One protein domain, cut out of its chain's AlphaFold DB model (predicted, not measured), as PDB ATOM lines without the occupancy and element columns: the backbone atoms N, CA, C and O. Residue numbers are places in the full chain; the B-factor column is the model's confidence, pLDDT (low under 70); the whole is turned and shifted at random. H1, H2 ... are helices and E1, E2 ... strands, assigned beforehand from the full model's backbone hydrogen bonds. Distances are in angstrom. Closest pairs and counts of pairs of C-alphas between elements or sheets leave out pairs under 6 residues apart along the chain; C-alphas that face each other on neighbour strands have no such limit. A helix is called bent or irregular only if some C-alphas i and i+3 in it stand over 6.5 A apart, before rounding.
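Overview. This is residues 344 to 429 of the 619 residues of an uncharacterized protein of Gordonia paraffinivorans NBRC 108238 (UniProt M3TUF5). One helix, H3, runs through the middle of a small body, with a three-stranded antiparallel sheet beside it at one end of the long axis and short H2 with long loops toward the other. Short H1 lies off to the side, near H3. The printed part has 86 residues, with 38 in named elements, under half, in the order H1, H2, H3, E1, E2, E3; the class is mixed, helices and strands. The sheet's order is E1, E2, E3. The whole is compact, with a radius of gyration of the C-alphas of 12.6 A, yet elongated, spanning 36 by 22 by 19 A.

Arrangement. Begin at H1, residues 344 to 349, which is near H3, residues 389 to 402, with 8 pairs of C-alphas within 10 A. H2, residues 362 to 366, touches H3 at residues 393 to 398 alone; their closest C-alphas, Met 366 and Val 394, are 5.8 A apart. H1 and H2 are apart. In H2 and H3 every O i to N i+4 pair is within hydrogen-bond range, in H1 1 of 2. Next come E1, residues 407 to 410, E2, residues 415 to 418, and E3, residues 424 to 428, a meander, each strand the antiparallel neighbour of the one before. H3 is on this sheet but at the sheet's level, height 1.1 A; its closest C-alphas to edge strand E1 are Met 396 and Trp 409, 5.2 A. In hairpin E1 and E2 look for N 408 and O 417, 2.9 A; in hairpin E2 and E3, N 416 and O 427, 2.9 A.

Along the chain. Find C-alpha 344 at (-24.502, 15.964, -32.002), where H1 starts its 8.8 A; it is neither bent nor irregular, but only just: C-alphas 345 and 348 are 6.3 A apart. H2 covers 6.5 A. From C-alpha 389 at (-3.648, 23.930, -29.553) H3 runs 19.9 A. E1 measures 10.1 A, E2 9.9 A and E3 9.2 A, ending at (-15.248, 9.224, -29.136).

Size, cuts and confidence. The farthest C-alphas, Ala 358 and Lys 423, are 37.7 A apart. The printed part has no cut. The links H1 to H2 and H2 to H3 are long, with 12 and 22 residues. Mean pLDDT of the printed part is 70.8; look for values under 70 at 39 residues, among them 368 to 380 and 382 to 391.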
ATOM      1  N   ALA A 344     -24.736  16.985 -30.981       62.78
ATOM      2  CA  ALA A 344     -24.502  15.964 -32.002       62.78
ATOM      3  C   ALA A 344     -24.902  16.432 -33.409       62.78
ATOM      4  O   ALA A 344     -24.352  15.942 -34.392       62.78
ATOM      5  N   VAL A 345     -25.829  17.389 -33.498       66.12
ATOM      6  CA  VAL A 345     -26.232  18.030 -34.754       66.12
ATOM      7  C   VAL A 345     -25.316  19.211 -35.041       66.12
ATOM      8  O   VAL A 345     -24.724  19.288 -36.114       66.12
ATOM      9  N   ASP A 346     -25.150  20.106 -34.072       71.25
ATOM     10  CA  ASP A 346     -24.437  21.362 -34.262       71.25
ATOM     11  C   ASP A 346     -22.927  21.120 -34.496       71.25
ATOM     12  O   ASP A 346     -22.314  21.815 -35.304       71.25
ATOM     13  N   TYR A 347     -22.336  20.070 -33.903       73.94
ATOM     14  CA  TYR A 347     -20.896  19.802 -33.999       73.94
ATOM     15  C   TYR A 347     -20.454  19.487 -35.433       73.94
ATOM     16  O   TYR A 347     -19.597  20.200 -35.953       73.94
ATOM     17  N   PRO A 348     -21.013  18.467 -36.115       64.56
ATOM     18  CA  PRO A 348     -20.589  18.126 -37.467       64.56
ATOM     19  C   PRO A 348     -21.176  19.008 -38.567       64.56
ATOM     20  O   PRO A 348     -20.643  18.980 -39.673       64.56
ATOM     21  N   THR A 349     -22.256  19.754 -38.311       66.31
ATOM     22  CA  THR A 349     -23.001  20.429 -39.391       66.31
ATOM     23  C   THR A 349     -22.865  21.943 -39.408       66.31
ATOM     24  O   THR A 349     -23.072  22.545 -40.464       66.31
ATOM     25  N   LYS A 350     -22.531  22.588 -38.281       73.12
ATOM     26  CA  LYS A 350     -22.513  24.052 -38.216       73.12
ATOM     27  C   LYS A 350     -21.127  24.589 -38.576       73.12
ATOM     28  O   LYS A 350     -20.137  24.202 -37.948       73.12
ATOM     29  N   PRO A 351     -21.038  25.475 -39.581       71.06
ATOM     30  CA  PRO A 351     -19.784  26.115 -39.934       71.06
ATOM     31  C   PRO A 351     -19.381  27.123 -38.859       71.06
ATOM     32  O   PRO A 351     -20.203  27.877 -38.331       71.06
ATOM     33  N   PHE A 352     -18.092  27.142 -38.556       72.81
ATOM     34  CA  PHE A 352     -17.486  28.105 -37.658       72.81
ATOM     35  C   PHE A 352     -17.113  29.388 -38.399       72.81
ATOM     36  O   PHE A 352     -16.592  29.340 -39.512       72.81
ATOM     37  N   TYR A 353     -17.335  30.538 -37.763       67.50
ATOM     38  CA  TYR A 353     -16.992  31.843 -38.322       67.50
ATOM     39  C   TYR A 353     -16.193  32.654 -37.304       67.50
ATOM     40  O   TYR A 353     -16.674  32.972 -36.214       67.50
ATOM     41  N   ARG A 354     -14.956  32.994 -37.651       59.53
ATOM     42  CA  ARG A 354     -14.030  33.762 -36.819       59.53
ATOM     43  C   ARG A 354     -14.034  35.242 -37.182       59.53
ATOM     44  O   ARG A 354     -13.954  36.090 -36.297       59.53
ATOM     45  N   HIS A 355     -14.147  35.562 -38.470       54.47
ATOM     46  CA  HIS A 355     -13.982  36.928 -38.981       54.47
ATOM     47  C   HIS A 355     -15.266  37.555 -39.529       54.47
ATOM     48  O   HIS A 355     -15.221  38.616 -40.152       54.47
ATOM     49  N   ASN A 356     -16.419  36.936 -39.273       58.84
ATOM     50  CA  ASN A 356     -17.708  37.464 -39.695       58.84
ATOM     51  C   ASN A 356     -18.364  38.299 -38.572       58.84
ATOM     52  O   ASN A 356     -18.866  37.722 -37.604       58.84
ATOM     53  N   PRO A 357     -18.414  39.640 -38.687       57.16
ATOM     54  CA  PRO A 357     -18.991  40.501 -37.656       57.16
ATOM     55  C   PRO A 357     -20.500  40.295 -37.463       57.16
ATOM     56  O   PRO A 357     -20.997  40.561 -36.375       57.16
ATOM     57  N   ALA A 358     -21.211  39.778 -38.471       61.81
ATOM     58  CA  ALA A 358     -22.629  39.438 -38.377       61.81
ATOM     59  C   ALA A 358     -22.879  38.024 -37.819       61.81
ATOM     60  O   ALA A 358     -24.024  37.677 -37.548       61.81
ATOM     61  N   LYS A 359     -21.833  37.197 -37.664       63.22
ATOM     62  CA  LYS A 359     -21.940  35.791 -37.234       63.22
ATOM     63  C   LYS A 359     -20.992  35.416 -36.090       63.22
ATOM     64  O   LYS A 359     -20.605  34.254 -35.979       63.22
ATOM     65  N   LYS A 360     -20.596  36.385 -35.256       72.00
ATOM     66  CA  LYS A 360     -19.746  36.127 -34.085       72.00
ATOM     67  C   LYS A 360     -20.415  35.137 -33.126       72.00
ATOM     68  O   LYS A 360     -21.631  35.169 -32.942       72.00
ATOM     69  N   SER A 361     -19.611  34.294 -32.487       85.25
ATOM     70  CA  SER A 361     -20.066  33.337 -31.479       85.25
ATOM     71  C   SER A 361     -19.053  33.229 -30.334       85.25
ATOM     72  O   SER A 361     -17.923  33.702 -30.458       85.25
ATOM     73  N   LEU A 362     -19.407  32.594 -29.216       86.19
ATOM     74  CA  LEU A 362     -18.471  32.397 -28.100       86.19
ATOM     75  C   LEU A 362     -17.230  31.595 -28.514       86.19
ATOM     76  O   LEU A 362     -16.121  31.877 -28.064       86.19
ATOM     77  N   LEU A 363     -17.379  30.642 -29.436       84.00
ATOM     78  CA  LEU A 363     -16.234  29.911 -29.976       84.00
ATOM     79  C   LEU A 363     -15.267  30.796 -30.771       84.00
ATOM     80  O   LEU A 363     -14.077  30.488 -30.811       84.00
ATOM     81  N   THR A 364     -15.740  31.884 -31.391       79.25
ATOM     82  CA  THR A 364     -14.871  32.856 -32.075       79.25
ATOM     83  C   THR A 364     -13.833  33.413 -31.107       79.25
ATOM     84  O   THR A 364     -12.654  33.512 -31.434       79.25
ATOM     85  N   TYR A 365     -14.269  33.737 -29.894       80.00
ATOM     86  CA  TYR A 365     -13.409  34.256 -28.842       80.00
ATOM     87  C   TYR A 365     -12.509  33.159 -28.258       80.00
ATOM     88  O   TYR A 365     -11.335  33.411 -27.997       80.00
ATOM     89  N   MET A 366     -13.006  31.921 -28.160       79.25
ATOM     90  CA  MET A 366     -12.221  30.773 -27.692       79.25
ATOM     91  C   MET A 366     -11.033  30.491 -28.624       79.25
ATOM     92  O   MET A 366      -9.929  30.215 -28.165       79.25
ATOM     93  N   ALA A 367     -11.236  30.639 -29.939       72.62
ATOM     94  CA  ALA A 367     -10.190  30.511 -30.958       72.62
ATOM     95  C   ALA A 367      -9.162  31.660 -30.951       72.62
ATOM     96  O   ALA A 367      -8.096  31.554 -31.560       72.62
ATOM     97  N   ASN A 368      -9.495  32.788 -30.319       68.12
ATOM     98  CA  ASN A 368      -8.625  33.959 -30.235       68.12
ATOM     99  C   ASN A 368      -7.783  33.980 -28.957       68.12
ATOM    100  O   ASN A 368      -6.757  34.654 -28.943       68.12
ATOM    101  N   TYR A 369      -8.168  33.205 -27.936       63.22
ATOM    102  CA  TYR A 369      -7.547  33.217 -26.611       63.22
ATOM    103  C   TYR A 369      -6.025  32.971 -26.626       63.22
ATOM    104  O   TYR A 369      -5.281  33.619 -25.899       63.22
ATOM    105  N   ASN A 370      -5.542  32.089 -27.509       52.28
ATOM    106  CA  ASN A 370      -4.117  31.752 -27.643       52.28
ATOM    107  C   ASN A 370      -3.440  32.363 -28.890       52.28
ATOM    108  O   ASN A 370      -2.399  31.883 -29.336       52.28
ATOM    109  N   GLY A 371      -4.020  33.422 -29.470       46.09
ATOM    110  CA  GLY A 371      -3.332  34.310 -30.420       46.09
ATOM    111  C   GLY A 371      -2.869  33.702 -31.753       46.09
ATOM    112  O   GLY A 371      -2.141  34.364 -32.486       46.09
ATOM    113  N   ASN A 372      -3.266  32.472 -32.091       40.06
ATOM    114  CA  ASN A 372      -2.790  31.794 -33.298       40.06
ATOM    115  C   ASN A 372      -3.609  32.178 -34.552       40.06
ATOM    116  O   ASN A 372      -4.813  32.456 -34.477       40.06
ATOM    117  N   ASP A 373      -2.953  32.186 -35.713       39.56
ATOM    118  CA  ASP A 373      -3.435  32.734 -36.992       39.56
ATOM    119  C   ASP A 373      -4.699  32.060 -37.554       39.56
ATOM    120  O   ASP A 373      -5.490  32.729 -38.205       39.56
ATOM    121  N   GLY A 374      -4.968  30.791 -37.225       40.44
ATOM    122  CA  GLY A 374      -6.251  30.077 -37.361       40.44
ATOM    123  C   GLY A 374      -7.026  30.291 -38.670       40.44
ATOM    124  O   GLY A 374      -8.246  30.147 -38.692       40.44
ATOM    125  N   THR A 375      -6.348  30.612 -39.769       38.78
ATOM    126  CA  THR A 375      -6.958  30.862 -41.086       38.78
ATOM    127  C   THR A 375      -7.564  29.596 -41.696       38.78
ATOM    128  O   THR A 375      -8.387  29.676 -42.602       38.78
ATOM    129  N   ALA A 376      -7.219  28.422 -41.159       42.41
ATOM    130  CA  ALA A 376      -7.672  27.121 -41.639       42.41
ATOM    131  C   ALA A 376      -9.090  26.708 -41.188       42.41
ATOM    132  O   ALA A 376      -9.552  25.645 -41.597       42.41
ATOM    133  N   VAL A 377      -9.771  27.482 -40.328       49.03
ATOM    134  CA  VAL A 377     -11.056  27.060 -39.724       49.03
ATOM    135  C   VAL A 377     -12.270  27.912 -40.107       49.03
ATOM    136  O   VAL A 377     -13.394  27.536 -39.779       49.03
ATOM    137  N   GLU A 378     -12.084  29.036 -40.807       63.44
ATOM    138  CA  GLU A 378     -13.201  29.875 -41.269       63.44
ATOM    139  C   GLU A 378     -14.075  29.101 -42.268       63.44
ATOM    140  O   GLU A 378     -13.592  28.588 -43.275       63.44
ATOM    141  N   GLY A 379     -15.372  28.996 -41.984       63.47
ATOM    142  CA  GLY A 379     -16.327  28.231 -42.784       63.47
ATOM    143  C   GLY A 379     -16.222  26.709 -42.624       63.47
ATOM    144  O   GLY A 379     -17.075  25.995 -43.152       63.47
ATOM    145  N   ALA A 380     -15.235  26.197 -41.883       62.81
ATOM    146  CA  ALA A 380     -15.099  24.773 -41.607       62.81
ATOM    147  C   ALA A 380     -16.073  24.324 -40.506       62.81
ATOM    148  O   ALA A 380     -16.405  25.082 -39.595       62.81
ATOM    149  N   VAL A 381     -16.496  23.062 -40.553       71.38
ATOM    150  CA  VAL A 381     -17.220  22.426 -39.440       71.38
ATOM    151  C   VAL A 381     -16.237  21.964 -38.362       71.38
ATOM    152  O   VAL A 381     -15.096  21.610 -38.665       71.38
ATOM    153  N   LEU A 382     -16.669  21.927 -37.101       69.06
ATOM    154  CA  LEU A 382     -15.808  21.634 -35.943       69.06
ATOM    155  C   LEU A 382     -15.013  20.301 -36.025       69.06
ATOM    156  O   LEU A 382     -13.870  20.259 -35.546       69.06
ATOM    157  N   PRO A 383     -15.515  19.209 -36.646       65.12
ATOM    158  CA  PRO A 383     -14.717  18.006 -36.886       65.12
ATOM    159  C   PRO A 383     -13.501  18.239 -37.779       65.12
ATOM    160  O   PRO A 383     -12.475  17.591 -37.579       65.12
ATOM    161  N   ASN A 384     -13.587  19.180 -38.721       61.91
ATOM    162  CA  ASN A 384     -12.558  19.434 -39.732       61.91
ATOM    163  C   ASN A 384     -11.422  20.321 -39.225       61.91
ATOM    164  O   ASN A 384     -10.472  20.589 -39.954       61.91
ATOM    165  N   PHE A 385     -11.499  20.776 -37.977       63.00
ATOM    166  CA  PHE A 385     -10.440  21.580 -37.394       63.00
ATOM    167  C   PHE A 385      -9.158  20.748 -37.315       63.00
ATOM    168  O   PHE A 385      -9.182  19.562 -36.975       63.00
ATOM    169  N   ALA A 386      -8.009  21.346 -37.602       53.19
ATOM    170  CA  ALA A 386      -6.750  20.655 -37.362       53.19
ATOM    171  C   ALA A 386      -6.634  20.291 -35.868       53.19
ATOM    172  O   ALA A 386      -7.129  21.003 -34.990       53.19
ATOM    173  N   ARG A 387      -6.021  19.145 -35.569       55.62
ATOM    174  CA  ARG A 387      -5.559  18.843 -34.207       55.62
ATOM    175  C   ARG A 387      -4.408  19.771 -33.845       55.62
ATOM    176  O   ARG A 387      -3.635  20.147 -34.722       55.62
ATOM    177  N   GLY A 388      -4.295  20.115 -32.568       55.06
ATOM    178  CA  GLY A 388      -3.333  21.096 -32.078       55.06
ATOM    179  C   GLY A 388      -4.017  22.190 -31.269       55.06
ATOM    180  O   GLY A 388      -5.245  22.278 -31.236       55.06
ATOM    181  N   GLN A 389      -3.210  23.038 -30.629       50.84
ATOM    182  CA  GLN A 389      -3.648  23.930 -29.553       50.84
ATOM    183  C   GLN A 389      -4.936  24.701 -29.889       50.84
ATOM    184  O   GLN A 389      -5.912  24.580 -29.166       50.84
ATOM    185  N   ASN A 390      -5.024  25.401 -31.024       61.50
ATOM    186  CA  ASN A 390      -6.204  26.232 -31.294       61.50
ATOM    187  C   ASN A 390      -7.469  25.423 -31.648       61.50
ATOM    188  O   ASN A 390      -8.562  25.705 -31.159       61.50
ATOM    189  N   GLY A 391      -7.333  24.373 -32.466       69.06
ATOM    190  CA  GLY A 391      -8.465  23.515 -32.833       69.06
ATOM    191  C   GLY A 391      -8.984  22.688 -31.657       69.06
ATOM    192  O   GLY A 391     -10.187  22.449 -31.540       69.06
ATOM    193  N   ASP A 392      -8.091  22.294 -30.755       74.94
ATOM    194  CA  ASP A 392      -8.440  21.551 -29.552       74.94
ATOM    195  C   ASP A 392      -9.168  22.445 -28.537       74.94
ATOM    196  O   ASP A 392     -10.207  22.039 -28.018       74.94
ATOM    197  N   TYR A 393      -8.729  23.695 -28.347       78.31
ATOM    198  CA  TYR A 393      -9.398  24.667 -27.468       78.31
ATOM    199  C   TYR A 393     -10.837  24.949 -27.894       78.31
ATOM    200  O   TYR A 393     -11.748  24.953 -27.062       78.31
ATOM    201  N   VAL A 394     -11.071  25.125 -29.197       81.94
ATOM    202  CA  VAL A 394     -12.423  25.363 -29.715       81.94
ATOM    203  C   VAL A 394     -13.324  24.148 -29.488       81.94
ATOM    204  O   VAL A 394     -14.475  24.301 -29.079       81.94
ATOM    205  N   ARG A 395     -12.811  22.927 -29.679       83.81
ATOM    206  CA  ARG A 395     -13.576  21.696 -29.413       83.81
ATOM    207  C   ARG A 395     -13.898  21.523 -27.932       83.81
ATOM    208  O   ARG A 395     -15.024  21.153 -27.609       83.81
ATOM    209  N   MET A 396     -12.938  21.797 -27.048       88.50
ATOM    210  CA  MET A 396     -13.135  21.751 -25.595       88.50
ATOM    211  C   MET A 396     -14.215  22.751 -25.168       88.50
ATOM    212  O   MET A 396     -15.171  22.370 -24.495       88.50
ATOM    213  N   GLY A 397     -14.111  24.001 -25.634       88.50
ATOM    214  CA  GLY A 397     -15.088  25.050 -25.343       88.50
ATOM    215  C   GLY A 397     -16.483  24.741 -25.874       88.50
ATOM    216  O   GLY A 397     -17.468  24.967 -25.173       88.50
ATOM    217  N   TYR A 398     -16.578  24.170 -27.077       88.62
ATOM    218  CA  TYR A 398     -17.858  23.771 -27.650       88.62
ATOM    219  C   TYR A 398     -18.560  22.723 -26.794       88.62
ATOM    220  O   TYR A 398     -19.713  22.927 -26.437       88.62
ATOM    221  N   TRP A 399     -17.881  21.628 -26.434       87.94
ATOM    222  CA  TRP A 399     -18.516  20.563 -25.653       87.94
ATOM    223  C   TRP A 399     -19.009  21.067 -24.304       87.94
ATOM    224  O   TRP A 399     -20.155  20.791 -23.954       87.94
ATOM    225  N   LEU A 400     -18.203  21.877 -23.613       91.38
ATOM    226  CA  LEU A 400     -18.607  22.489 -22.353       91.38
ATOM    227  C   LEU A 400     -19.838  23.371 -22.544       91.38
ATOM    228  O   LEU A 400     -20.879  23.107 -21.959       91.38
ATOM    229  N   MET A 401     -19.775  24.387 -23.403       89.69
ATOM    230  CA  MET A 401     -20.864  25.361 -23.487       89.69
ATOM    231  C   MET A 401     -22.134  24.790 -24.146       89.69
ATOM    232  O   MET A 401     -23.241  25.159 -23.762       89.69
ATOM    233  N   ALA A 402     -22.002  23.858 -25.096       84.81
ATOM    234  CA  ALA A 402     -23.135  23.235 -25.781       84.81
ATOM    235  C   ALA A 402     -23.883  22.210 -24.912       84.81
ATOM    236  O   ALA A 402     -25.062  21.956 -25.161       84.81
ATOM    237  N   THR A 403     -23.215  21.634 -23.904       87.06
ATOM    238  CA  THR A 403     -23.794  20.670 -22.946       87.06
ATOM    239  C   THR A 403     -24.009  21.268 -21.560       87.06
ATOM    240  O   THR A 403     -24.089  20.537 -20.580       87.06
ATOM    241  N   ASN A 404     -24.063  22.598 -21.457       88.69
ATOM    242  CA  ASN A 404     -24.242  23.295 -20.184       88.69
ATOM    243  C   ASN A 404     -23.226  22.864 -19.099       88.69
ATOM    244  O   ASN A 404     -23.553  22.699 -17.929       88.69
ATOM    245  N   PHE A 405     -21.973  22.690 -19.515       92.62
ATOM    246  CA  PHE A 405     -20.809  22.288 -18.724       92.62
ATOM    247  C   PHE A 405     -20.883  20.879 -18.123       92.62
ATOM    248  O   PHE A 405     -20.047  20.542 -17.290       92.62
ATOM    249  N   GLU A 406     -21.809  20.027 -18.564       90.38
ATOM    250  CA  GLU A 406     -21.892  18.636 -18.104       90.38
ATOM    251  C   GLU A 406     -20.829  17.741 -18.749       90.38
ATOM    252  O   GLU A 406     -20.322  16.808 -18.121       90.38
ATOM    253  N   ARG A 407     -20.466  18.011 -20.011       89.88
ATOM    254  CA  ARG A 407     -19.529  17.180 -20.778       89.88
ATOM    255  C   ARG A 407     -18.343  17.985 -21.282       89.88
ATOM    256  O   ARG A 407     -18.484  19.072 -21.831       89.88
ATOM    257  N   GLY A 408     -17.160  17.402 -21.134       87.81
ATOM    258  CA  GLY A 408     -15.914  17.903 -21.699       87.81
ATOM    259  C   GLY A 408     -15.411  16.995 -22.812       87.81
ATOM    260  O   GLY A 408     -15.868  15.862 -22.978       87.81
ATOM    261  N   TRP A 409     -14.420  17.470 -23.553       87.75
ATOM    262  CA  TRP A 409     -13.680  16.651 -24.504       87.75
ATOM    263  C   TRP A 409     -12.188  16.722 -24.205       87.75
ATOM    264  O   TRP A 409     -11.663  17.800 -23.938       87.75
ATOM    265  N   LEU A 410     -11.508  15.575 -24.237       80.44
ATOM    266  CA  LEU A 410     -10.073  15.491 -23.977       80.44
ATOM    267  C   LEU A 410      -9.300  15.191 -25.270       80.44
ATOM    268  O   LEU A 410      -9.524  14.136 -25.876       80.44
ATOM    269  N   PRO A 411      -8.360  16.067 -25.678       71.19
ATOM    270  CA  PRO A 411      -7.589  15.879 -26.904       71.19
ATOM    271  C   PRO A 411      -6.777  14.580 -26.914       71.19
ATOM    272  O   PRO A 411      -6.824  13.861 -27.914       71.19
ATOM    273  N   GLU A 412      -6.114  14.261 -25.795       71.75
ATOM    274  CA  GLU A 412      -5.170  13.137 -25.648       71.75
ATOM    275  C   GLU A 412      -5.822  11.778 -25.932       71.75
ATOM    276  O   GLU A 412      -5.211  10.890 -26.522       71.75
ATOM    277  N   SER A 413      -7.070  11.608 -25.491       68.00
ATOM    278  CA  SER A 413      -7.827  10.360 -25.620       68.00
ATOM    279  C   SER A 413      -8.885  10.413 -26.724       68.00
ATOM    280  O   SER A 413      -9.468   9.385 -27.068       68.00
ATOM    281  N   ASN A 414      -9.143  11.598 -27.288       70.50
ATOM    282  CA  ASN A 414     -10.253  11.879 -28.196       70.50
ATOM    283  C   ASN A 414     -11.626  11.419 -27.661       70.50
ATOM    284  O   ASN A 414     -12.462  10.913 -28.416       70.50
ATOM    285  N   GLN A 415     -11.857  11.551 -26.358       76.75
ATOM    286  CA  GLN A 415     -13.084  11.086 -25.711       76.75
ATOM    287  C   GLN A 415     -13.901  12.235 -25.138       76.75
ATOM    288  O   GLN A 415     -13.355  13.225 -24.653       76.75
ATOM    289  N   ILE A 416     -15.219  12.047 -25.166       79.38
ATOM    290  CA  ILE A 416     -16.157  12.822 -24.365       79.38
ATOM    291  C   ILE A 416     -16.109  12.275 -22.939       79.38
ATOM    292  O   ILE A 416     -16.181  11.061 -22.709       79.38
ATOM    293  N   VAL A 417     -15.977  13.185 -21.985       84.56
ATOM    294  CA  VAL A 417     -15.887  12.892 -20.558       84.56
ATOM    295  C   VAL A 417     -16.961  13.651 -19.797       84.56
ATOM    296  O   VAL A 417     -17.419  14.700 -20.243       84.56
ATOM    297  N   ASP A 418     -17.328  13.147 -18.627       91.62
ATOM    298  CA  ASP A 418     -18.017  13.944 -17.617       91.62
ATOM    299  C   ASP A 418     -17.103  15.112 -17.215       91.62
ATOM    300  O   ASP A 418     -15.947  14.900 -16.836       91.62
ATOM    301  N   ALA A 419     -17.570  16.353 -17.363       90.50
ATOM    302  CA  ALA A 419     -16.710  17.529 -17.230       90.50
ATOM    303  C   ALA A 419     -16.170  17.715 -15.803       90.50
ATOM    304  O   ALA A 419     -15.081  18.270 -15.625       90.50
ATOM    305  N   LYS A 420     -16.923  17.244 -14.800       89.69
ATOM    306  CA  LYS A 420     -16.600  17.365 -13.376       89.69
ATOM    307  C   LYS A 420     -15.582  16.319 -12.927       89.69
ATOM    308  O   LYS A 420     -14.598  16.653 -12.279       89.69
ATOM    309  N   THR A 421     -15.807  15.056 -13.277       89.38
ATOM    310  CA  THR A 421     -15.009  13.902 -12.827       89.38
ATOM    311  C   THR A 421     -13.924  13.482 -13.816       89.38
ATOM    312  O   THR A 421     -13.055  12.684 -13.468       89.38
ATOM    313  N   LYS A 422     -13.978  13.976 -15.060       85.12
ATOM    314  CA  LYS A 422     -13.148  13.545 -16.200       85.12
ATOM    315  C   LYS A 422     -13.282  12.059 -16.545       85.12
ATOM    316  O   LYS A 422     -12.488  11.527 -17.325       85.12
ATOM    317  N   LYS A 423     -14.296  11.373 -16.007       86.44
ATOM    318  CA  LYS A 423     -14.569   9.973 -16.329       86.44
ATOM    319  C   LYS A 423     -15.060   9.873 -17.771       86.44
ATOM    320  O   LYS A 423     -15.962  10.598 -18.184       86.44
ATOM    321  N   SER A 424     -14.467   8.955 -18.528       80.62
ATOM    322  CA  SER A 424     -14.867   8.686 -19.910       80.62
ATOM    323  C   SER A 424     -16.326   8.247 -19.983       80.62
ATOM    324  O   SER A 424     -16.739   7.341 -19.259       80.62
ATOM    325  N   LEU A 425     -17.080   8.856 -20.897       71.75
ATOM    326  CA  LEU A 425     -18.460   8.478 -21.207       71.75
ATOM    327  C   LEU A 425     -18.528   7.491 -22.387       71.75
ATOM    328  O   LEU A 425     -19.574   7.320 -23.006       71.75
ATOM    329  N   GLY A 426     -17.396   6.879 -22.758       51.56
ATOM    330  CA  GLY A 426     -17.309   5.849 -23.803       51.56
ATOM    331  C   GLY A 426     -17.484   6.357 -25.239       51.56
ATOM    332  O   GLY A 426     -17.237   5.613 -26.184       51.56
ATOM    333  N   THR A 427     -17.840   7.629 -25.424       56.81
ATOM    334  CA  THR A 427     -18.094   8.225 -26.739       56.81
ATOM    335  C   THR A 427     -16.829   8.916 -27.252       56.81
ATOM    336  O   THR A 427     -16.281   9.791 -26.580       56.81
ATOM    337  N   ARG A 428     -16.342   8.526 -28.437       50.59
ATOM    338  CA  ARG A 428     -15.248   9.224 -29.136       50.59
ATOM    339  C   ARG A 428     -15.822  10.196 -30.153       50.59
ATOM    340  O   ARG A 428     -16.841   9.897 -30.772       50.59
ATOM    341  N   LEU A 429     -15.147  11.326 -30.362       48.94
ATOM    342  CA  LEU A 429     -15.490  12.170 -31.505       48.94
ATOM    343  C   LEU A 429     -15.089  11.464 -32.797       48.94
ATOM    344  O   LEU A 429     -14.045  10.795 -32.802       48.94
TER     345      LEU A 429